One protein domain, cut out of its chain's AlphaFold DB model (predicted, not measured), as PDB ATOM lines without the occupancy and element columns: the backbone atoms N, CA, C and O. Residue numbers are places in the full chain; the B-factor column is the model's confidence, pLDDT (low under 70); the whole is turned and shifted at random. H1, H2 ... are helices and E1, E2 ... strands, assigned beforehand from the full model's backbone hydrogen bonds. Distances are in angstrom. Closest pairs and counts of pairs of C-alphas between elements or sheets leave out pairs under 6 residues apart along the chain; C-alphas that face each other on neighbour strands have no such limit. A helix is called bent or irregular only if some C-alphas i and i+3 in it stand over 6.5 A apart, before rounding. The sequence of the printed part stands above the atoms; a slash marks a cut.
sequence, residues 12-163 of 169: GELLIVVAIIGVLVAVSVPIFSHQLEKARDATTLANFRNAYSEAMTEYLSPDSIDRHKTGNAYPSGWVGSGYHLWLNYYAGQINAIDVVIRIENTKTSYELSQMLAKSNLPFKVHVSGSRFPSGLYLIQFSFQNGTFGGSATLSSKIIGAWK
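Overview. This is residues 12 to 163 of the 169 residues of an uncharacterized protein of Lachnospiraceae bacterium (UniProt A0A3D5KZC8). A strongly twisted sheet of six strands curls round the last part of one very long helix, H1, whose residues 12 to 35 stick out from the body as a free arm. Two short helices pack on the sheet far from each other, H2 by E1 and E3 and H3 on E4. The 152 printed residues hold three named helices and six named strands in the order H1 H2 E1 E2 E3 H3 E4 E5 E6, and the class is mixed, helices and strands. The mixed sheet runs E1 E2 E3 E5 E6 E4. The whole is loose, with a radius of gyration of the C-alphas of 21.2 A and spans of 82 by 27 by 26 A, the arm of H1 making much of the length.

Along the chain. In the sheet, E1 is residues 76 to 80, E2 84 to 90, E3 93 to 103 with 29.8 A from first to last C-alpha, E5 135 to 144 with 28.4 A, E6 147 to 155 with 21.3 A, and E4 124 to 128. H1, residues 12 to 59, measures 69.3 A from C-alpha 12 at (-52.799, -37.736, 32.083) to C-alpha 59 at (15.921, -30.644, 26.469). H1 has a kink of 32 degrees near residue 29; it is neither bent nor irregular, but only just: C-alphas 27 and 30 are 6.3 A apart. H2 is residues 62 to 69 and H3 residues 109 to 117. E6 bends by 60 degrees at residue 150 and ends with C-alpha 155 at (2.923, -38.217, 12.253).

Arrangement. E1, E2 and E3 form a meander, each strand the antiparallel neighbour of the one before; N 87 and O 77 are 3.4 A apart, N 86 and O 98 2.8 A. E3 and E5 are antiparallel, with N 99 and O 139 at 2.8 A. E5 and E6 form an antiparallel hairpin, with N 140 and O 153 at 2.8 A. E6 and the edge strand E4 are parallel, with N 126 and O 152 at 2.8 A. E3, H3 and E4 make a split strand-helix-strand unit, two strands of one sheet that are not neighbours, with a helix between them along the chain and E5 and E6 between them in the sheet; its crossover is right-handed. The domain has two layers, helices on one face of a sheet: H1, H2 and H3. H1 is on the sheet through residues 40 to 59; its closest C-alphas to E3 are those of Thr 44 and Ile 103, 5.2 A. H3 has a height of 7.9 A over the sheet, with the C-alphas of Ser 113 and Val 127 in E4 closest at 6.0 A. H2 and E1 are near each other, while H2 and H3 are apart. Every O i to N i+4 pair is within hydrogen-bond range in H3, against 42 of 44 in H1 and 2 of 4 in H2.

Size, cuts and confidence. The C-alphas of Gly 12 and Gly 71, the two farthest apart, are 82.2 A from each other. Without residues 12 to 35, which stand free, the body spans 48 by 31 by 24 A. The printed part has no cut and no long link. Mean pLDDT of the printed part is 81.1; 34 residues are under 70, among them 62 to 83 and 159 to 163.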
ATOM      1  N   GLY A  12     -53.006 -39.106  32.563       91.69
ATOM      2  CA  GLY A  12     -52.799 -37.736  32.083       91.69
ATOM      3  C   GLY A  12     -51.586 -37.043  32.713       91.69
ATOM      4  O   GLY A  12     -50.820 -36.401  31.997       91.69
ATOM      5  N   GLU A  13     -51.366 -37.226  34.021       91.06
ATOM      6  CA  GLU A  13     -50.164 -36.727  34.709       91.06
ATOM      7  C   GLU A  13     -48.888 -37.352  34.135       91.06
ATOM      8  O   GLU A  13     -47.877 -36.671  33.985       91.06
ATOM      9  N   LEU A  14     -48.931 -38.625  33.731       92.19
ATOM     10  CA  LEU A  14     -47.785 -39.272  33.090       92.19
ATOM     11  C   LEU A  14     -47.524 -38.752  31.680       92.19
ATOM     12  O   LEU A  14     -46.372 -38.515  31.315       92.19
ATOM     13  N   LEU A  15     -48.581 -38.546  30.896       94.06
ATOM     14  CA  LEU A  15     -48.453 -38.090  29.515       94.06
ATOM     15  C   LEU A  15     -47.810 -36.706  29.421       94.06
ATOM     16  O   LEU A  15     -46.917 -36.511  28.598       94.06
ATOM     17  N   ILE A  16     -48.211 -35.761  30.276       94.56
ATOM     18  CA  ILE A  16     -47.624 -34.415  30.249       94.56
ATOM     19  C   ILE A  16     -46.149 -34.427  30.673       94.56
ATOM     20  O   ILE A  16     -45.334 -33.719  30.084       94.56
ATOM     21  N   VAL A  17     -45.773 -35.280  31.631       95.56
ATOM     22  CA  VAL A  17     -44.381 -35.411  32.084       95.56
ATOM     23  C   VAL A  17     -43.489 -35.943  30.964       95.56
ATOM     24  O   VAL A  17     -42.449 -35.352  30.676       95.56
ATOM     25  N   VAL A  18     -43.906 -37.014  30.284       96.06
ATOM     26  CA  VAL A  18     -43.137 -37.574  29.162       96.06
ATOM     27  C   VAL A  18     -43.072 -36.587  27.996       96.06
ATOM     28  O   VAL A  18     -42.019 -36.463  27.371       96.06
ATOM     29  N   ALA A  19     -44.145 -35.831  27.739       96.19
ATOM     30  CA  ALA A  19     -44.148 -34.784  26.721       96.19
ATOM     31  C   ALA A  19     -43.099 -33.693  27.011       96.19
ATOM     32  O   ALA A  19     -42.323 -33.339  26.123       96.19
ATOM     33  N   ILE A  20     -43.013 -33.208  28.255       97.19
ATOM     34  CA  ILE A  20     -42.020 -32.196  28.654       97.19
ATOM     35  C   ILE A  20     -40.593 -32.763  28.575       97.19
ATOM     36  O   ILE A  20     -39.709 -32.114  28.015       97.19
ATOM     37  N   ILE A  21     -40.362 -33.985  29.073       97.06
ATOM     38  CA  ILE A  21     -39.050 -34.649  28.984       97.06
ATOM     39  C   ILE A  21     -38.626 -34.814  27.518       97.06
ATOM     40  O   ILE A  21     -37.468 -34.565  27.191       97.06
ATOM     41  N   GLY A  22     -39.556 -35.164  26.624       97.38
ATOM     42  CA  GLY A  22     -39.289 -35.292  25.191       97.38
ATOM     43  C   GLY A  22     -38.758 -34.001  24.566       97.38
ATOM     44  O   GLY A  22     -37.754 -34.032  23.853       97.38
ATOM     45  N   VAL A  23     -39.368 -32.855  24.889       97.00
ATOM     46  CA  VAL A  23     -38.907 -31.536  24.412       97.00
ATOM     47  C   VAL A  23     -37.518 -31.201  24.962       97.00
ATOM     48  O   VAL A  23     -36.649 -30.753  24.212       97.00
ATOM     49  N   LEU A  24     -37.277 -31.455  26.253       97.31
ATOM     50  CA  LEU A  24     -35.974 -31.206  26.875       97.31
ATOM     51  C   LEU A  24     -34.868 -32.052  26.235       97.31
ATOM     52  O   LEU A  24     -33.808 -31.521  25.903       97.31
ATOM     53  N   VAL A  25     -35.109 -33.347  26.026       96.94
ATOM     54  CA  VAL A  25     -34.143 -34.263  25.398       96.94
ATOM     55  C   VAL A  25     -33.857 -33.850  23.954       96.94
ATOM     56  O   VAL A  25     -32.691 -33.826  23.559       96.94
ATOM     57  N   ALA A  26     -34.883 -33.452  23.193       96.56
ATOM     58  CA  ALA A  26     -34.732 -33.041  21.797       96.56
ATOM     59  C   ALA A  26     -33.738 -31.879  21.616       96.56
ATOM     60  O   ALA A  26     -32.948 -31.889  20.674       96.56
ATOM     61  N   VAL A  27     -33.734 -30.906  22.533       96.44
ATOM     62  CA  VAL A  27     -32.786 -29.777  22.505       96.44
ATOM     63  C   VAL A  27     -31.452 -30.134  23.169       96.44
ATOM     64  O   VAL A  27     -30.391 -29.701  22.719       96.44
ATOM     65  N   SER A  28     -31.479 -30.947  24.227       96.38
ATOM     66  CA  SER A  28     -30.286 -31.241  25.031       96.38
ATOM     67  C   SER A  28     -29.271 -32.125  24.307       96.38
ATOM     68  O   SER A  28     -28.070 -31.877  24.407       96.38
ATOM     69  N   VAL A  29     -29.722 -33.133  23.556       95.31
ATOM     70  CA  VAL A  29     -28.836 -34.089  22.865       95.31
ATOM     71  C   VAL A  29     -27.860 -33.420  21.877       95.31
ATOM     72  O   VAL A  29     -26.655 -33.682  21.985       95.31
ATOM     73  N   PRO A  30     -28.293 -32.554  20.935       94.44
ATOM     74  CA  PRO A  30     -27.362 -31.918  20.000       94.44
ATOM     75  C   PRO A  30     -26.402 -30.950  20.703       94.44
ATOM     76  O   PRO A  30     -25.209 -30.939  20.401       94.44
ATOM     77  N   ILE A  31     -26.889 -30.185  21.689       96.00
ATOM     78  CA  ILE A  31     -26.057 -29.253  22.465       96.00
ATOM     79  C   ILE A  31     -24.959 -30.011  23.209       96.00
ATOM     80  O   ILE A  31     -23.788 -29.637  23.136       96.00
ATOM     81  N   PHE A  32     -25.326 -31.091  23.899       94.50
ATOM     82  CA  PHE A  32     -24.377 -31.924  24.624       94.50
ATOM     83  C   PHE A  32     -23.335 -32.541  23.686       94.50
ATOM     84  O   PHE A  32     -22.144 -32.494  23.979       94.50
ATOM     85  N   SER A  33     -23.760 -33.035  22.520       92.38
ATOM     86  CA  SER A  33     -22.854 -33.606  21.515       92.38
ATOM     87  C   SER A  33     -21.808 -32.591  21.032       92.38
ATOM     88  O   SER A  33     -20.620 -32.909  20.983       92.38
ATOM     89  N   HIS A  34     -22.213 -31.347  20.751       92.06
ATOM     90  CA  HIS A  34     -21.275 -30.287  20.367       92.06
ATOM     91  C   HIS A  34     -20.321 -29.887  21.498       92.06
ATOM     92  O   HIS A  34     -19.145 -29.617  21.250       92.06
ATOM     93  N   GLN A  35     -20.805 -29.831  22.741       94.12
ATOM     94  CA  GLN A  35     -19.948 -29.540  23.892       94.12
ATOM     95  C   GLN A  35     -18.931 -30.656  24.137       94.12
ATOM     96  O   GLN A  35     -17.767 -30.368  24.408       94.12
ATOM     97  N   LEU A  36     -19.342 -31.915  23.972       92.25
ATOM     98  CA  LEU A  36     -18.456 -33.066  24.087       92.25
ATOM     99  C   LEU A  36     -17.344 -33.033  23.031       92.25
ATOM    100  O   LEU A  36     -16.190 -33.312  23.349       92.25
ATOM    101  N   GLU A  37     -17.656 -32.655  21.789       90.69
ATOM    102  CA  GLU A  37     -16.636 -32.493  20.747       90.69
ATOM    103  C   GLU A  37     -15.633 -31.386  21.103       90.69
ATOM    104  O   GLU A  37     -14.423 -31.607  21.048       90.69
ATOM    105  N   LYS A  38     -16.114 -30.223  21.564       90.31
ATOM    106  CA  LYS A  38     -15.235 -29.134  22.022       90.31
ATOM    107  C   LYS A  38     -14.363 -29.542  23.209       90.31
ATOM    108  O   LYS A  38     -13.205 -29.136  23.273       90.31
ATOM    109  N   ALA A  39     -14.895 -30.342  24.132       92.19
ATOM    110  CA  ALA A  39     -14.128 -30.873  25.254       92.19
ATOM    111  C   ALA A  39     -12.991 -31.786  24.767       92.19
ATOM    112  O   ALA A  39     -11.856 -31.627  25.205       92.19
ATOM    113  N   ARG A  40     -13.254 -32.671  23.794       91.69
ATOM    114  CA  ARG A  40     -12.219 -33.518  23.168       91.69
ATOM    115  C   ARG A  40     -11.141 -32.700  22.456       91.69
ATOM    116  O   ARG A  40      -9.960 -33.038  22.547       91.69
ATOM    117  N   ASP A  41     -11.527 -31.618  21.781       91.31
ATOM    118  CA  ASP A  41     -10.589 -30.690  21.139       91.31
ATOM    119  C   ASP A  41      -9.699 -29.987  22.174       91.31
ATOM    120  O   ASP A  41      -8.481 -29.909  21.999       91.31
ATOM    121  N   ALA A  42     -10.286 -29.537  23.287       91.56
ATOM    122  CA  ALA A  42      -9.556 -28.919  24.389       91.56
ATOM    123  C   ALA A  42      -8.582 -29.897  25.067       91.56
ATOM    124  O   ALA A  42      -7.430 -29.532  25.301       91.56
ATOM    125  N   THR A  43      -9.001 -31.143  25.318       92.38
ATOM    126  CA  THR A  43      -8.130 -32.201  25.854       92.38
ATOM    127  C   THR A  43      -6.976 -32.496  24.904       92.38
ATOM    128  O   THR A  43      -5.824 -32.528  25.321       92.38
ATOM    129  N   THR A  44      -7.259 -32.634  23.606       91.31
ATOM    130  CA  THR A  44      -6.221 -32.856  22.591       91.31
ATOM    131  C   THR A  44      -5.200 -31.713  22.603       91.31
ATOM    132  O   THR A  44      -3.996 -31.956  22.622       91.31
ATOM    133  N   LEU A  45      -5.661 -30.461  22.663       91.88
ATOM    134  CA  LEU A  45      -4.793 -29.287  22.746       91.88
ATOM    135  C   LEU A  45      -3.953 -29.249  24.035       91.88
ATOM    136  O   LEU A  45      -2.790 -28.849  23.995       91.88
ATOM    137  N   ALA A  46      -4.526 -29.654  25.169       90.94
ATOM    138  CA  ALA A  46      -3.791 -29.791  26.423       90.94
ATOM    139  C   ALA A  46      -2.684 -30.851  26.305       90.94
ATOM    140  O   ALA A  46      -1.546 -30.566  26.666       90.94
ATOM    141  N   ASN A  47      -2.971 -31.999  25.685       90.31
ATOM    142  CA  ASN A  47      -1.974 -33.045  25.437       90.31
ATOM    143  C   ASN A  47      -0.799 -32.533  24.585       90.31
ATOM    144  O   ASN A  47       0.350 -32.847  24.879       90.31
ATOM    145  N   PHE A  48      -1.057 -31.691  23.574       90.81
ATOM    146  CA  PHE A  48       0.007 -31.032  22.800       90.81
ATOM    147  C   PHE A  48       0.893 -30.121  23.665       90.81
ATOM    148  O   PHE A  48       2.108 -30.088  23.475       90.81
ATOM    149  N   ARG A  49       0.306 -29.373  24.607       90.69
ATOM    150  CA  ARG A  49       1.060 -28.495  25.520       90.69
ATOM    151  C   ARG A  49       1.889 -29.284  26.522       90.69
ATOM    152  O   ARG A  49       3.036 -28.913  26.748       90.69
ATOM    153  N   ASN A  50       1.326 -30.350  27.083       89.06
ATOM    154  CA  ASN A  50       2.027 -31.223  28.021       89.06
ATOM    155  C   ASN A  50       3.238 -31.866  27.339       89.06
ATOM    156  O   ASN A  50       4.361 -31.657  27.784       89.06
ATOM    157  N   ALA A  51       3.033 -32.454  26.155       88.19
ATOM    158  CA  ALA A  51       4.115 -33.034  25.363       88.19
ATOM    159  C   ALA A  51       5.235 -32.033  25.049       88.19
ATOM    160  O   ALA A  51       6.415 -32.371  25.114       88.19
ATOM    161  N   TYR A  52       4.881 -30.784  24.727       88.56
ATOM    162  CA  TYR A  52       5.871 -29.724  24.546       88.56
ATOM    163  C   TYR A  52       6.612 -29.393  25.845       88.56
ATOM    164  O   TYR A  52       7.830 -29.235  25.828       88.56
ATOM    165  N   SER A  53       5.888 -29.290  26.963       87.50
ATOM    166  CA  SER A  53       6.475 -29.017  28.274       87.50
ATOM    167  C   SER A  53       7.476 -30.094  28.666       87.50
ATOM    168  O   SER A  53       8.579 -29.753  29.068       87.50
ATOM    169  N   GLU A  54       7.139 -31.374  28.517       83.94
ATOM    170  CA  GLU A  54       8.064 -32.466  28.837       83.94
ATOM    171  C   GLU A  54       9.266 -32.496  27.913       83.94
ATOM    172  O   GLU A  54      10.386 -32.662  28.386       83.94
ATOM    173  N   ALA A  55       9.052 -32.327  26.607       84.75
ATOM    174  CA  ALA A  55      10.155 -32.306  25.662       84.75
ATOM    175  C   ALA A  55      11.106 -31.134  25.962       84.75
ATOM    176  O   ALA A  55      12.320 -31.289  25.882       84.75
ATOM    177  N   MET A  56      10.568 -29.987  26.389       83.56
ATOM    178  CA  MET A  56      11.356 -28.844  26.848       83.56
ATOM    179  C   MET A  56      12.070 -29.125  28.175       83.56
ATOM    180  O   MET A  56      13.240 -28.782  28.317       83.56
ATOM    181  N   THR A  57      11.400 -29.758  29.143       82.38
ATOM    182  CA  THR A  57      12.022 -30.173  30.407       82.38
ATOM    183  C   THR A  57      13.199 -31.100  30.150       82.38
ATOM    184  O   THR A  57      14.254 -30.907  30.747       82.38
ATOM    185  N   GLU A  58      13.043 -32.060  29.238       79.38
ATOM    186  CA  GLU A  58      14.116 -32.986  28.904       79.38
ATOM    187  C   GLU A  58      15.239 -32.313  28.120       79.38
ATOM    188  O   GLU A  58      16.406 -32.537  28.415       79.38
ATOM    189  N   TYR A  59      14.913 -31.427  27.178       77.81
ATOM    190  CA  TYR A  59      15.921 -30.644  26.469       77.81
ATOM    191  C   TYR A  59      16.792 -29.800  27.414       77.81
ATOM    192  O   TYR A  59      17.993 -29.656  27.193       77.81
ATOM    193  N   LEU A  60      16.193 -29.240  28.467       79.81
ATOM    194  CA  LEU A  60      16.893 -28.438  29.468       79.81
ATOM    195  C   LEU A  60      17.539 -29.279  30.580       79.81
ATOM    196  O   LEU A  60      18.237 -28.711  31.423       79.81
ATOM    197  N   SER A  61      17.306 -30.596  30.626       77.12
ATOM    198  CA  SER A  61      17.828 -31.438  31.699       77.12
ATOM    199  C   SER A  61      19.338 -31.661  31.498       77.12
ATOM    200  O   SER A  61      19.757 -32.093  30.421       77.12
ATOM    201  N   PRO A  62      20.193 -31.377  32.501       65.00
ATOM    202  CA  PRO A  62      21.639 -31.603  32.387       65.00
ATOM    203  C   PRO A  62      21.987 -33.077  32.119       65.00
ATOM    204  O   PRO A  62      22.883 -33.384  31.333       65.00
ATOM    205  N   ASP A  63      21.207 -33.986  32.710       64.94
ATOM    206  CA  ASP A  63      21.383 -35.432  32.587       64.94
ATOM    207  C   ASP A  63      21.136 -35.947  31.160       64.94
ATOM    208  O   ASP A  63      21.759 -36.932  30.761       64.94
ATOM    209  N   SER A  64      20.265 -35.310  30.362       62.91
ATOM    210  CA  SER A  64      19.967 -35.757  28.988       62.91
ATOM    211  C   SER A  64      21.211 -35.760  28.090       62.91
ATOM    212  O   SER A  64      21.390 -36.646  27.249       62.91
ATOM    213  N   ILE A  65      22.113 -34.797  28.291       57.19
ATOM    214  CA  ILE A  65      23.360 -34.655  27.531       57.19
ATOM    215  C   ILE A  65      24.442 -35.589  28.088       57.19
ATOM    216  O   ILE A  65      25.232 -36.153  27.327       57.19
ATOM    217  N   ASP A  66      24.476 -35.811  29.401       58.12
ATOM    218  CA  ASP A  66      25.487 -36.663  30.038       58.12
ATOM    219  C   ASP A  66      25.190 -38.167  29.882       58.12
ATOM    220  O   ASP A  66      26.115 -38.976  29.738       58.12
ATOM    221  N   ARG A  67      23.913 -38.553  29.744       59.94
ATOM    222  CA  ARG A  67      23.497 -39.890  29.266       59.94
ATOM    223  C   ARG A  67      24.083 -40.230  27.895       59.94
ATOM    224  O   ARG A  67      24.300 -41.400  27.596       59.94
ATOM    225  N   HIS A  68      24.394 -39.214  27.091       54.78
ATOM    226  CA  HIS A  68      25.025 -39.356  25.780       54.78
ATOM    227  C   HIS A  68      26.534 -39.594  25.834       54.78
ATOM    228  O   HIS A  68      27.097 -40.239  24.952       54.78
ATOM    229  N   LYS A  69      27.199 -39.121  26.892       53.66
ATOM    230  CA  LYS A  69      28.659 -39.201  27.049       53.66
ATOM    231  C   LYS A  69      29.138 -40.460  27.772       53.66
ATOM    232  O   LYS A  69      30.319 -40.782  27.706       53.66
ATOM    233  N   THR A  70      28.248 -41.179  28.457       55.16
ATOM    234  CA  THR A  70      28.607 -42.309  29.337       55.16
ATOM    235  C   THR A  70      28.730 -43.665  28.632       55.16
ATOM    236  O   THR A  70      28.917 -44.677  29.299       55.16
ATOM    237  N   GLY A  71      28.659 -43.728  27.297       54.56
ATOM    238  CA  GLY A  71      28.898 -44.972  26.544       54.56
ATOM    239  C   GLY A  71      27.846 -46.074  26.751       54.56
ATOM    240  O   GLY A  71      27.974 -47.154  26.176       54.56
ATOM    241  N   ASN A  72      26.782 -45.808  27.514       52.53
ATOM    242  CA  ASN A  72      25.621 -46.685  27.603       52.53
ATOM    243  C   ASN A  72      24.764 -46.482  26.348       52.53
ATOM    244  O   ASN A  72      24.218 -45.408  26.106       52.53
ATOM    245  N   ALA A  73      24.718 -47.522  25.517       52.59
ATOM    246  CA  ALA A  73      24.249 -47.537  24.137       52.59
ATOM    247  C   ALA A  73      22.746 -47.273  23.946       52.59
ATOM    248  O   ALA A  73      22.008 -48.146  23.496       52.59
ATOM    249  N   TYR A  74      22.306 -46.045  24.184       53.78
ATOM    250  CA  TYR A  74      21.064 -45.535  23.619       53.78
ATOM    251  C   TYR A  74      21.360 -44.177  22.970       53.78
ATOM    252  O   TYR A  74      21.076 -43.138  23.563       53.78
ATOM    253  N   PRO A  75      21.935 -44.156  21.740       55.03
ATOM    254  CA  PRO A  75      22.091 -42.925  20.952       55.03
ATOM    255  C   PRO A  75      20.745 -42.242  20.698       55.03
ATOM    256  O   PRO A  75      20.704 -41.103  20.249       55.03
ATOM    257  N   SER A  76      19.657 -42.944  21.001       58.81
ATOM    258  CA  SER A  76      18.324 -42.446  21.221       58.81
ATOM    259  C   SER A  76      17.605 -43.373  22.216       58.81
ATOM    260  O   SER A  76      17.890 -44.574  22.236       58.81
ATOM    261  N   GLY A  77      16.765 -42.843  23.112       60.47
ATOM    262  CA  GLY A  77      16.244 -43.638  24.233       60.47
ATOM    263  C   GLY A  77      15.134 -42.983  25.050       60.47
ATOM    264  O   GLY A  77      14.866 -41.788  24.923       60.47
ATOM    265  N   TRP A  78      14.490 -43.808  25.878       68.50
ATOM    266  CA  TRP A  78      13.369 -43.438  26.743       68.50
ATOM    267  C   TRP A  78      13.788 -42.556  27.914       68.50
ATOM    268  O   TRP A  78      14.774 -42.855  28.595       68.50
ATOM    269  N   VAL A  79      12.969 -41.552  28.221       65.56
ATOM    270  CA  VAL A  79      13.159 -40.697  29.397       65.56
ATOM    271  C   VAL A  79      11.891 -40.687  30.254       65.56
ATOM    272  O   VAL A  79      10.782 -40.588  29.741       65.56
ATOM    273  N   GLY A  80      12.055 -40.882  31.565       56.31
ATOM    274  CA  GLY A  80      10.982 -41.210  32.506       56.31
ATOM    275  C   GLY A  80      10.411 -40.019  33.275       56.31
ATOM    276  O   GLY A  80      10.536 -39.979  34.494       56.31
ATOM    277  N   SER A  81       9.742 -39.091  32.591       54.62
ATOM    278  CA  SER A  81       8.996 -37.977  33.212       54.62
ATOM    279  C   SER A  81       7.477 -38.223  33.317       54.62
ATOM    280  O   SER A  81       6.721 -37.301  33.603       54.62
ATOM    281  N   GLY A  82       7.017 -39.465  33.108       58.28
ATOM    282  CA  GLY A  82       5.589 -39.835  33.080       58.28
ATOM    283  C   GLY A  82       4.990 -39.907  31.673       58.28
ATOM    284  O   GLY A  82       3.853 -40.339  31.513       58.28
ATOM    285  N   TYR A  83       5.775 -39.557  30.652       63.50
ATOM    286  CA  TYR A  83       5.382 -39.618  29.250       63.50
ATOM    287  C   TYR A  83       6.383 -40.412  28.423       63.50
ATOM    288  O   TYR A  83       7.577 -40.481  28.710       63.50
ATOM    289  N   HIS A  84       5.866 -41.033  27.372       72.62
ATOM    290  CA  HIS A  84       6.646 -41.816  26.433       72.62
ATOM    291  C   HIS A  84       7.332 -40.879  25.441       72.62
ATOM    292  O   HIS A  84       6.728 -40.488  24.442       72.62
ATOM    293  N   LEU A  85       8.583 -40.516  25.726       80.44
ATOM    294  CA  LEU A  85       9.390 -39.666  24.855       80.44
ATOM    295  C   LEU A  85      10.743 -40.288  24.503       80.44
ATOM    296  O   LEU A  85      11.263 -41.137  25.228       80.44
ATOM    297  N   TRP A  86      11.283 -39.869  23.363       79.88
ATOM    298  CA  TRP A  86      12.490 -40.409  22.754       79.88
ATOM    299  C   TRP A  86      13.349 -39.294  22.182       79.88
ATOM    300  O   TRP A  86      12.909 -38.501  21.348       79.88
ATOM    301  N   LEU A  87      14.593 -39.243  22.633       80.62
ATOM    302  CA  LEU A  87      15.559 -38.251  22.180       80.62
ATOM    303  C   LEU A  87      16.296 -38.768  20.952       80.62
ATOM    304  O   LEU A  87      16.941 -39.803  21.022       80.62
ATOM    305  N   ASN A  88      16.245 -38.049  19.838       79.19
ATOM    306  CA  ASN A  88      17.027 -38.354  18.645       79.19
ATOM    307  C   ASN A  88      18.267 -37.480  18.610       79.19
ATOM    308  O   ASN A  88      18.166 -36.256  18.709       79.19
ATOM    309  N   TYR A  89      19.421 -38.092  18.379       76.25
ATOM    310  CA  TYR A  89      20.685 -37.378  18.355       76.25
ATOM    311  C   TYR A  89      21.386 -37.512  17.011       76.25
ATOM    312  O   TYR A  89      21.320 -38.543  16.343       76.25
ATOM    313  N   TYR A  90      22.085 -36.448  16.635       74.06
ATOM    314  CA  TYR A  90      22.897 -36.375  15.432       74.06
ATOM    315  C   TYR A  90      24.190 -35.627  15.761       74.06
ATOM    316  O   TYR A  90      24.151 -34.569  16.381       74.06
ATOM    317  N   ALA A  91      25.338 -36.200  15.391       72.88
ATOM    318  CA  ALA A  91      26.664 -35.626  15.659       72.88
ATOM    319  C   ALA A  91      26.923 -35.231  17.138       72.88
ATOM    320  O   ALA A  91      27.629 -34.266  17.413       72.88
ATOM    321  N   GLY A  92      26.360 -35.979  18.098       68.56
ATOM    322  CA  GLY A  92      26.559 -35.749  19.539       68.56
ATOM    323  C   GLY A  92      25.683 -34.653  20.157       68.56
ATOM    324  O   GLY A  92      25.887 -34.296  21.315       68.56
ATOM    325  N   GLN A  93      24.707 -34.124  19.413       74.12
ATOM    326  CA  GLN A  93      23.714 -33.160  19.897       74.12
ATOM    327  C   GLN A  93      22.295 -33.708  19.701       74.12
ATOM    328  O   GLN A  93      22.055 -34.508  18.793       74.12
ATOM    329  N   ILE A  94      21.347 -33.274  20.538       76.19
ATOM    330  CA  ILE A  94      19.924 -33.586  20.342       76.19
ATOM    331  C   ILE A  94      19.458 -32.873  19.061       76.19
ATOM    332  O   ILE A  94      19.648 -31.670  18.909       76.19
ATOM    333  N   ASN A  95      18.866 -33.627  18.135       79.75
ATOM    334  CA  ASN A  95      18.382 -33.157  16.834       79.75
ATOM    335  C   ASN A  95      16.851 -33.216  16.701       79.75
ATOM    336  O   ASN A  95      16.276 -32.501  15.881       79.75
ATOM    337  N   ALA A  96      16.179 -34.056  17.490       83.44
ATOM    338  CA  ALA A  96      14.723 -34.049  17.621       83.44
ATOM    339  C   ALA A  96      14.289 -34.744  18.917       83.44
ATOM    340  O   ALA A  96      15.026 -35.566  19.453       83.44
ATOM    341  N   ILE A  97      13.078 -34.452  19.385       86.19
ATOM    342  CA  ILE A  97      12.446 -35.164  20.502       86.19
ATOM    343  C   ILE A  97      11.091 -35.678  20.035       86.19
ATOM    344  O   ILE A  97      10.223 -34.882  19.680       86.19
ATOM    345  N   ASP A  98      10.909 -36.993  20.021       86.88
ATOM    346  CA  ASP A  98       9.617 -37.617  19.750       86.88
ATOM    347  C   ASP A  98       8.853 -37.806  21.055       86.88
ATOM    348  O   ASP A  98       9.405 -38.310  22.027       86.88
ATOM    349  N   VAL A  99       7.574 -37.453  21.072       86.88
ATOM    350  CA  VAL A  99       6.678 -37.666  22.212       86.88
ATOM    351  C   VAL A  99       5.420 -38.375  21.732       86.88
ATOM    352  O   VAL A  99       4.902 -38.091  20.647       86.88
ATOM    353  N   VAL A 100       4.909 -39.312  22.528       86.19
ATOM    354  CA  VAL A 100       3.600 -39.919  22.277       86.19
ATOM    355  C   VAL A 100       2.512 -39.042  22.855       86.19
ATOM    356  O   VAL A 100       2.510 -38.740  24.044       86.19
ATOM    357  N   ILE A 101       1.537 -38.705  22.022       87.44
ATOM    358  CA  ILE A 101       0.346 -37.976  22.441       87.44
ATOM    359  C   ILE A 101      -0.918 -38.743  22.097       87.44
ATOM    360  O   ILE A 101      -0.994 -39.463  21.097       87.44
ATOM    361  N   ARG A 102      -1.944 -38.538  22.918       86.88
ATOM    362  CA  ARG A 102      -3.297 -39.002  22.642       86.88
ATOM    363  C   ARG A 102      -4.100 -37.903  21.962       86.88
ATOM    364  O   ARG A 102      -4.137 -36.766  22.431       86.88
ATOM    365  N   ILE A 103      -4.774 -38.271  20.883       88.50
ATOM    366  CA  ILE A 103      -5.749 -37.438  20.190       88.50
ATOM    367  C   ILE A 103      -7.134 -38.021  20.468       88.50
ATOM    368  O   ILE A 103      -7.388 -39.192  20.188       88.50
ATOM    369  N   GLU A 104      -8.016 -37.204  21.040       86.06
ATOM    370  CA  GLU A 104      -9.366 -37.615  21.457       86.06
ATOM    371  C   GLU A 104     -10.430 -37.325  20.398       86.06
ATOM    372  O   GLU A 104     -11.531 -37.880  20.426       86.06
ATOM    373  N   ASN A 105     -10.125 -36.430  19.460       81.06
ATOM    374  CA  ASN A 105     -11.044 -36.040  18.407       81.06
ATOM    375  C   ASN A 105     -10.860 -36.891  17.142       81.06
ATOM    376  O   ASN A 105      -9.796 -37.434  16.856       81.06
ATOM    377  N   THR A 106     -11.936 -37.020  16.368       76.19
ATOM    378  CA  THR A 106     -11.933 -37.698  15.067       76.19
ATOM    379  C   THR A 106     -12.049 -36.645  13.976       76.19
ATOM    380  O   THR A 106     -13.128 -36.437  13.424       76.19
ATOM    381  N   LYS A 107     -10.955 -35.935  13.701       77.19
ATOM    382  CA  LYS A 107     -10.908 -34.904  12.657       77.19
ATOM    383  C   LYS A 107     -10.053 -35.360  11.480       77.19
ATOM    384  O   LYS A 107      -9.155 -36.194  11.613       77.19
ATOM    385  N   THR A 108     -10.334 -34.833  10.293       81.88
ATOM    386  CA  THR A 108      -9.431 -35.003   9.148       81.88
ATOM    387  C   THR A 108      -8.107 -34.280   9.410       81.88
ATOM    388  O   THR A 108      -8.046 -33.354  10.220       81.88
ATOM    389  N   SER A 109      -7.035 -34.644   8.698       80.69
ATOM    390  CA  SER A 109      -5.751 -33.936   8.826       80.69
ATOM    391  C   SER A 109      -5.876 -32.434   8.572       80.69
ATOM    392  O   SER A 109      -5.171 -31.640   9.189       80.69
ATOM    393  N   TYR A 110      -6.785 -32.039   7.677       85.19
ATOM    394  CA  TYR A 110      -7.030 -30.642   7.341       85.19
ATOM    395  C   TYR A 110      -7.688 -29.880   8.494       85.19
ATOM    396  O   TYR A 110      -7.217 -28.812   8.882       85.19
ATOM    397  N   GLU A 111      -8.743 -30.441   9.079       87.31
ATOM    398  CA  GLU A 111      -9.431 -29.836  10.222       87.31
ATOM    399  C   GLU A 111      -8.530 -29.783  11.455       87.31
ATOM    400  O   GLU A 111      -8.501 -28.768  12.149       87.31
ATOM    401  N   LEU A 112      -7.747 -30.838  11.695       86.50
ATOM    402  CA  LEU A 112      -6.770 -30.879  12.777       86.50
ATOM    403  C   LEU A 112      -5.683 -29.814  12.578       86.50
ATOM    404  O   LEU A 112      -5.384 -29.064  13.502       86.50
ATOM    405  N   SER A 113      -5.147 -29.689  11.360       87.56
ATOM    406  CA  SER A 113      -4.169 -28.653  11.009       87.56
ATOM    407  C   SER A 113      -4.730 -27.243  11.225       87.56
ATOM    408  O   SER A 113      -4.083 -26.409  11.856       87.56
ATOM    409  N   GLN A 114      -5.969 -26.979  10.802       89.62
ATOM    410  CA  GLN A 114      -6.620 -25.690  11.050       89.62
ATOM    411  C   GLN A 114      -6.862 -25.411  12.534       89.62
ATOM    412  O   GLN A 114      -6.676 -24.280  12.982       89.62
ATOM    413  N   MET A 115      -7.308 -26.417  13.288       89.69
ATOM    414  CA  MET A 115      -7.539 -26.301  14.726       89.69
ATOM    415  C   MET A 115      -6.240 -25.930  15.444       89.69
ATOM    416  O   MET A 115      -6.228 -25.001  16.249       89.69
ATOM    417  N   LEU A 116      -5.141 -26.605  15.104       89.06
ATOM    418  CA  LEU A 116      -3.819 -26.343  15.669       89.06
ATOM    419  C   LEU A 116      -3.283 -24.972  15.241       89.06
ATOM    420  O   LEU A 116      -2.783 -24.233  16.084       89.06
ATOM    421  N   ALA A 117      -3.465 -24.574  13.981       88.38
ATOM    422  CA  ALA A 117      -3.049 -23.260  13.488       88.38
ATOM    423  C   ALA A 117      -3.794 -22.090  14.158       88.38
ATOM    424  O   ALA A 117      -3.231 -21.010  14.308       88.38
ATOM    425  N   LYS A 118      -5.053 -22.295  14.566       88.62
ATOM    426  CA  LYS A 118      -5.860 -21.301  15.300       88.62
ATOM    427  C   LYS A 118      -5.639 -21.339  16.815       88.62
ATOM    428  O   LYS A 118      -6.178 -20.498  17.530       88.62
ATOM    429  N   SER A 119      -4.913 -22.334  17.318       89.06
ATOM    430  CA  SER A 119      -4.730 -22.540  18.752       89.06
ATOM    431  C   SER A 119      -3.614 -21.668  19.331       89.06
ATOM    432  O   SER A 119      -2.676 -21.285  18.638       89.06
ATOM    433  N   ASN A 120      -3.687 -21.389  20.635       89.06
ATOM    434  CA  ASN A 120      -2.628 -20.694  21.371       89.06
ATOM    435  C   ASN A 120      -1.562 -21.692  21.865       89.06
ATOM    436  O   ASN A 120      -1.397 -21.884  23.075       89.06
ATOM    437  N   LEU A 121      -0.949 -22.434  20.943       88.94
ATOM    438  CA  LEU A 121       0.217 -23.269  21.235       88.94
ATOM    439  C   LEU A 121       1.493 -22.426  21.124       88.94
ATOM    440  O   LEU A 121       1.578 -21.582  20.234       88.94
ATOM    441  N   PRO A 122       2.509 -22.674  21.970       87.38
ATOM    442  CA  PRO A 122       3.785 -21.965  21.881       87.38
ATOM    443  C   PRO A 122       4.652 -22.412  20.688       87.38
ATOM    444  O   PRO A 122       5.749 -21.898  20.501       87.38
ATOM    445  N   PHE A 123       4.169 -23.355  19.876       88.19
ATOM    446  CA  PHE A 123       4.877 -23.947  18.747       88.19
ATOM    447  C   PHE A 123       3.925 -24.177  17.573       88.19
ATOM    448  O   PHE A 123       2.718 -24.365  17.746       88.19
ATOM    449  N   LYS A 124       4.474 -24.198  16.356       88.44
ATOM    450  CA  LYS A 124       3.713 -24.543  15.146       88.44
ATOM    451  C   LYS A 124       3.664 -26.055  14.963       88.44
ATOM    452  O   LYS A 124       4.698 -26.707  15.076       88.44
ATOM    453  N   VAL A 125       2.504 -26.601  14.599       90.44
ATOM    454  CA  VAL A 125       2.348 -28.039  14.328       90.44
ATOM    455  C   VAL A 125       2.111 -28.287  12.846       90.44
ATOM    456  O   VAL A 125       1.132 -27.808  12.280       90.44
ATOM    457  N   HIS A 126       2.983 -29.074  12.230       89.81
ATOM    458  CA  HIS A 126       2.805 -29.591  10.880       89.81
ATOM    459  C   HIS A 126       2.204 -30.989  10.962       89.81
ATOM    460  O   HIS A 126       2.769 -31.884  11.584       89.81
ATOM    461  N   VAL A 127       1.051 -31.195  10.339       89.00
ATOM    462  CA  VAL A 127       0.359 -32.485  10.352       89.00
ATOM    463  C   VAL A 127       0.740 -33.266   9.095       89.00
ATOM    464  O   VAL A 127       0.415 -32.851   7.986       89.00
ATOM    465  N   SER A 128       1.429 -34.396   9.259       83.56
ATOM    466  CA  SER A 128       1.868 -35.270   8.168       83.56
ATOM    467  C   SER A 128       1.058 -36.568   8.157       83.56
ATOM    468  O   SER A 128       1.193 -37.422   9.036       83.56
ATOM    469  N   GLY A 129       0.185 -36.716   7.157       76.38
ATOM    470  CA  GLY A 129      -0.663 -37.895   6.971       76.38
ATOM    471  C   GLY A 129      -2.073 -37.549   6.496       76.38
ATOM    472  O   GLY A 129      -2.467 -36.386   6.467       76.38
ATOM    473  N   SER A 130      -2.854 -38.562   6.117       68.62
ATOM    474  CA  SER A 130      -4.172 -38.369   5.493       68.62
ATOM    475  C   SER A 130      -5.351 -38.373   6.471       68.62
ATOM    476  O   SER A 130      -6.360 -37.724   6.192       68.62
ATOM    477  N   ARG A 131      -5.261 -39.091   7.601       76.00
ATOM    478  CA  ARG A 131      -6.336 -39.194   8.607       76.00
ATOM    479  C   ARG A 131      -5.775 -39.417  10.012       76.00
ATOM    480  O   ARG A 131      -4.818 -40.170  10.169       76.00
ATOM    481  N   PHE A 132      -6.441 -38.825  11.004       79.75
ATOM    482  CA  PHE A 132      -6.129 -38.950  12.430       79.75
ATOM    483  C   PHE A 132      -7.399 -39.348  13.204       79.75
ATOM    484  O   PHE A 132      -8.087 -38.483  13.745       79.75
ATOM    485  N   PRO A 133      -7.793 -40.639  13.206       82.06
ATOM    486  CA  PRO A 133      -8.817 -41.125  14.137       82.06
ATOM    487  C   PRO A 133      -8.394 -40.917  15.603       82.06
ATOM    488  O   PRO A 133      -7.221 -40.685  15.882       82.06
ATOM    489  N   SER A 134      -9.311 -41.042  16.561       84.88
ATOM    490  CA  SER A 134      -8.916 -40.992  17.971       84.88
ATOM    491  C   SER A 134      -7.932 -42.126  18.292       84.88
ATOM    492  O   SER A 134      -8.084 -43.257  17.822       84.88
ATOM    493  N   GLY A 135      -6.873 -41.820  19.038       86.06
ATOM    494  CA  GLY A 135      -5.797 -42.773  19.293       86.06
ATOM    495  C   GLY A 135      -4.467 -42.131  19.663       86.06
ATOM    496  O   GLY A 135      -4.397 -40.950  19.998       86.06
ATOM    497  N   LEU A 136      -3.412 -42.942  19.619       86.00
ATOM    498  CA  LEU A 136      -2.050 -42.539  19.960       86.00
ATOM    499  C   LEU A 136      -1.242 -42.196  18.714       86.00
ATOM    500  O   LEU A 136      -1.261 -42.938  17.728       86.00
ATOM    501  N   TYR A 137      -0.488 -41.106  18.801       87.38
ATOM    502  CA  TYR A 137       0.318 -40.561  17.717       87.38
ATOM    503  C   TYR A 137       1.680 -40.107  18.215       87.38
ATOM    504  O   TYR A 137       1.864 -39.849  19.400       87.38
ATOM    505  N   LEU A 138       2.624 -39.997  17.282       87.25
ATOM    506  CA  LEU A 138       3.938 -39.422  17.538       87.25
ATOM    507  C   LEU A 138       3.947 -37.967  17.089       87.25
ATOM    508  O   LEU A 138       3.614 -37.663  15.938       87.25
ATOM    509  N   ILE A 139       4.355 -37.088  17.994       89.62
ATOM    510  CA  ILE A 139       4.727 -35.716  17.690       89.62
ATOM    511  C   ILE A 139       6.241 -35.577  17.833       89.62
ATOM    512  O   ILE A 139       6.802 -35.868  18.881       89.62
ATOM    513  N   GLN A 140       6.895 -35.125  16.769       89.62
ATOM    514  CA  GLN A 140       8.329 -34.874  16.748       89.62
ATOM    515  C   GLN A 140       8.582 -33.376  16.873       89.62
ATOM    516  O   GLN A 140       8.222 -32.615  15.975       89.62
ATOM    517  N   PHE A 141       9.239 -32.945  17.940       89.06
ATOM    518  CA  PHE A 141       9.739 -31.584  18.095       89.06
ATOM    519  C   PHE A 141      11.109 -31.468  17.426       89.06
ATOM    520  O   PHE A 141      12.037 -32.202  17.769       89.06
ATOM    521  N   SER A 142      11.228 -30.568  16.449       80.25
ATOM    522  CA  SER A 142      12.472 -30.347  15.711       80.25
ATOM    523  C   SER A 142      13.231 -29.125  16.220       80.25
ATOM    524  O   SER A 142      12.666 -28.199  16.807       80.25
ATOM    525  N   PHE A 143      14.534 -29.124  15.958       75.12
ATOM    526  CA  PHE A 143      15.422 -28.009  16.244       75.12
ATOM    527  C   PHE A 143      15.521 -27.126  15.003       75.12
ATOM    528  O   PHE A 143      15.754 -27.619  13.900       75.12
ATOM    529  N   GLN A 144      15.359 -25.815  15.171       67.62
ATOM    530  CA  GLN A 144      15.650 -24.847  14.115       67.62
ATOM    531  C   GLN A 144      16.786 -23.946  14.588       67.62
ATOM    532  O   GLN A 144      16.651 -23.258  15.596       67.62
ATOM    533  N   ASN A 145      17.915 -23.962  13.873       64.56
ATOM    534  CA  ASN A 145      19.100 -23.148  14.181       64.56
ATOM    535  C   ASN A 145      19.605 -23.288  15.634       64.56
ATOM    536  O   ASN A 145      20.024 -22.308  16.242       64.56
ATOM    537  N   GLY A 146      19.539 -24.496  16.205       64.44
ATOM    538  CA  GLY A 146      19.985 -24.772  17.577       64.44
ATOM    539  C   GLY A 146      18.969 -24.437  18.676       64.44
ATOM    540  O   GLY A 146      19.203 -24.794  19.826       64.44
ATOM    541  N   THR A 147      17.827 -23.831  18.338       71.81
ATOM    542  CA  THR A 147      16.739 -23.555  19.287       71.81
ATOM    543  C   THR A 147      15.686 -24.658  19.219       71.81
ATOM    544  O   THR A 147      15.115 -24.938  18.158       71.81
ATOM    545  N   PHE A 148      15.423 -25.286  20.363       76.94
ATOM    546  CA  PHE A 148      14.360 -26.273  20.519       76.94
ATOM    547  C   PHE A 148      12.970 -25.612  20.491       76.94
ATOM    548  O   PHE A 148      12.784 -24.510  21.005       76.94
ATOM    549  N   GLY A 149      11.977 -26.301  19.920       69.12
ATOM    550  CA  GLY A 149      10.569 -26.005  20.203       69.12
ATOM    551  C   GLY A 149       9.857 -25.009  19.278       69.12
ATOM    552  O   GLY A 149       8.681 -24.733  19.487       69.12
ATOM    553  N   GLY A 150      10.497 -24.504  18.219       79.06
ATOM    554  CA  GLY A 150       9.831 -23.599  17.263       79.06
ATOM    555  C   GLY A 150       8.775 -24.281  16.376       79.06
ATOM    556  O   GLY A 150       7.804 -23.654  15.935       79.06
ATOM    557  N   SER A 151       8.938 -25.579  16.117       84.69
ATOM    558  CA  SER A 151       8.007 -26.373  15.316       84.69
ATOM    559  C   SER A 151       7.967 -27.829  15.757       84.69
ATOM    560  O   SER A 151       8.976 -28.387  16.185       84.69
ATOM    561  N   ALA A 152       6.815 -28.459  15.565       90.38
ATOM    562  CA  ALA A 152       6.628 -29.887  15.727       90.38
ATOM    563  C   ALA A 152       5.950 -30.495  14.495       90.38
ATOM    564  O   ALA A 152       5.181 -29.824  13.803       90.38
ATOM    565  N   THR A 153       6.207 -31.773  14.239       89.38
ATOM    566  CA  THR A 153       5.565 -32.550  13.180       89.38
ATOM    567  C   THR A 153       4.777 -33.690  13.804       89.38
ATOM    568  O   THR A 153       5.344 -34.565  14.450       89.38
ATOM    569  N   LEU A 154       3.467 -33.697  13.588       89.00
ATOM    570  CA  LEU A 154       2.591 -34.797  13.958       89.00
ATOM    571  C   LEU A 154       2.591 -35.845  12.842       89.00
ATOM    572  O   LEU A 154       2.244 -35.542  11.701       89.00
ATOM    573  N   SER A 155       2.934 -37.084  13.178       83.25
ATOM    574  CA  SER A 155       2.923 -38.217  12.253       83.25
ATOM    575  C   SER A 155       1.660 -39.056  12.430       83.25
ATOM    576  O   SER A 155       1.312 -39.443  13.545       83.25
ATOM    577  N   SER A 156       1.007 -39.431  11.323       70.06
ATOM    578  CA  SER A 156      -0.085 -40.421  11.336       70.06
ATOM    579  C   SER A 156       0.383 -41.850  11.634       70.06
ATOM    580  O   SER A 156      -0.434 -42.756  11.812       70.06
ATOM    581  N   LYS A 157       1.699 -42.079  11.670       67.56
ATOM    582  CA  LYS A 157       2.309 -43.365  11.991       67.56
ATOM    583  C   LYS A 157       2.913 -43.303  13.386       67.56
ATOM    584  O   LYS A 157       3.877 -42.579  13.616       67.56
ATOM    585  N   ILE A 158       2.374 -44.132  14.272       70.62
ATOM    586  CA  ILE A 158       3.015 -44.539  15.519       70.62
ATOM    587  C   ILE A 158       3.648 -45.920  15.318       70.62
ATOM    588  O   ILE A 158       3.061 -46.794  14.663       70.62
ATOM    589  N   ILE A 159       4.855 -46.127  15.846       68.25
ATOM    590  CA  ILE A 159       5.522 -47.429  15.758       68.25
ATOM    591  C   ILE A 159       4.723 -48.494  16.522       68.25
ATOM    592  O   ILE A 159       4.074 -48.216  17.528       68.25
ATOM    593  N   GLY A 160       4.711 -49.727  16.006       66.19
ATOM    594  CA  GLY A 160       3.766 -50.767  16.435       66.19
ATOM    595  C   GLY A 160       3.804 -51.083  17.933       66.19
ATOM    596  O   GLY A 160       2.751 -51.280  18.536       66.19
ATOM    597  N   ALA A 161       4.991 -51.049  18.543       64.94
ATOM    598  CA  ALA A 161       5.172 -51.282  19.975       64.94
ATOM    599  C   ALA A 161       4.491 -50.212  20.857       64.94
ATOM    600  O   ALA A 161       4.214 -50.462  22.022       64.94
ATOM    601  N   TRP A 162       4.188 -49.038  20.299       65.75
ATOM    602  CA  TRP A 162       3.748 -47.857  21.043       65.75
ATOM    603  C   TRP A 162       2.238 -47.618  20.906       65.75
ATOM    604  O   TRP A 162       1.650 -46.810  21.615       65.75
ATOM    605  N   LYS A 163       1.572 -48.396  20.040       66.19
ATOM    606  CA  LYS A 163       0.109 -48.391  19.872       66.19
ATOM    607  C   LYS A 163      -0.658 -48.853  21.112       66.19
ATOM    608  O   LYS A 163      -1.855 -48.609  21.192       66.19
TER     609      LYS A 163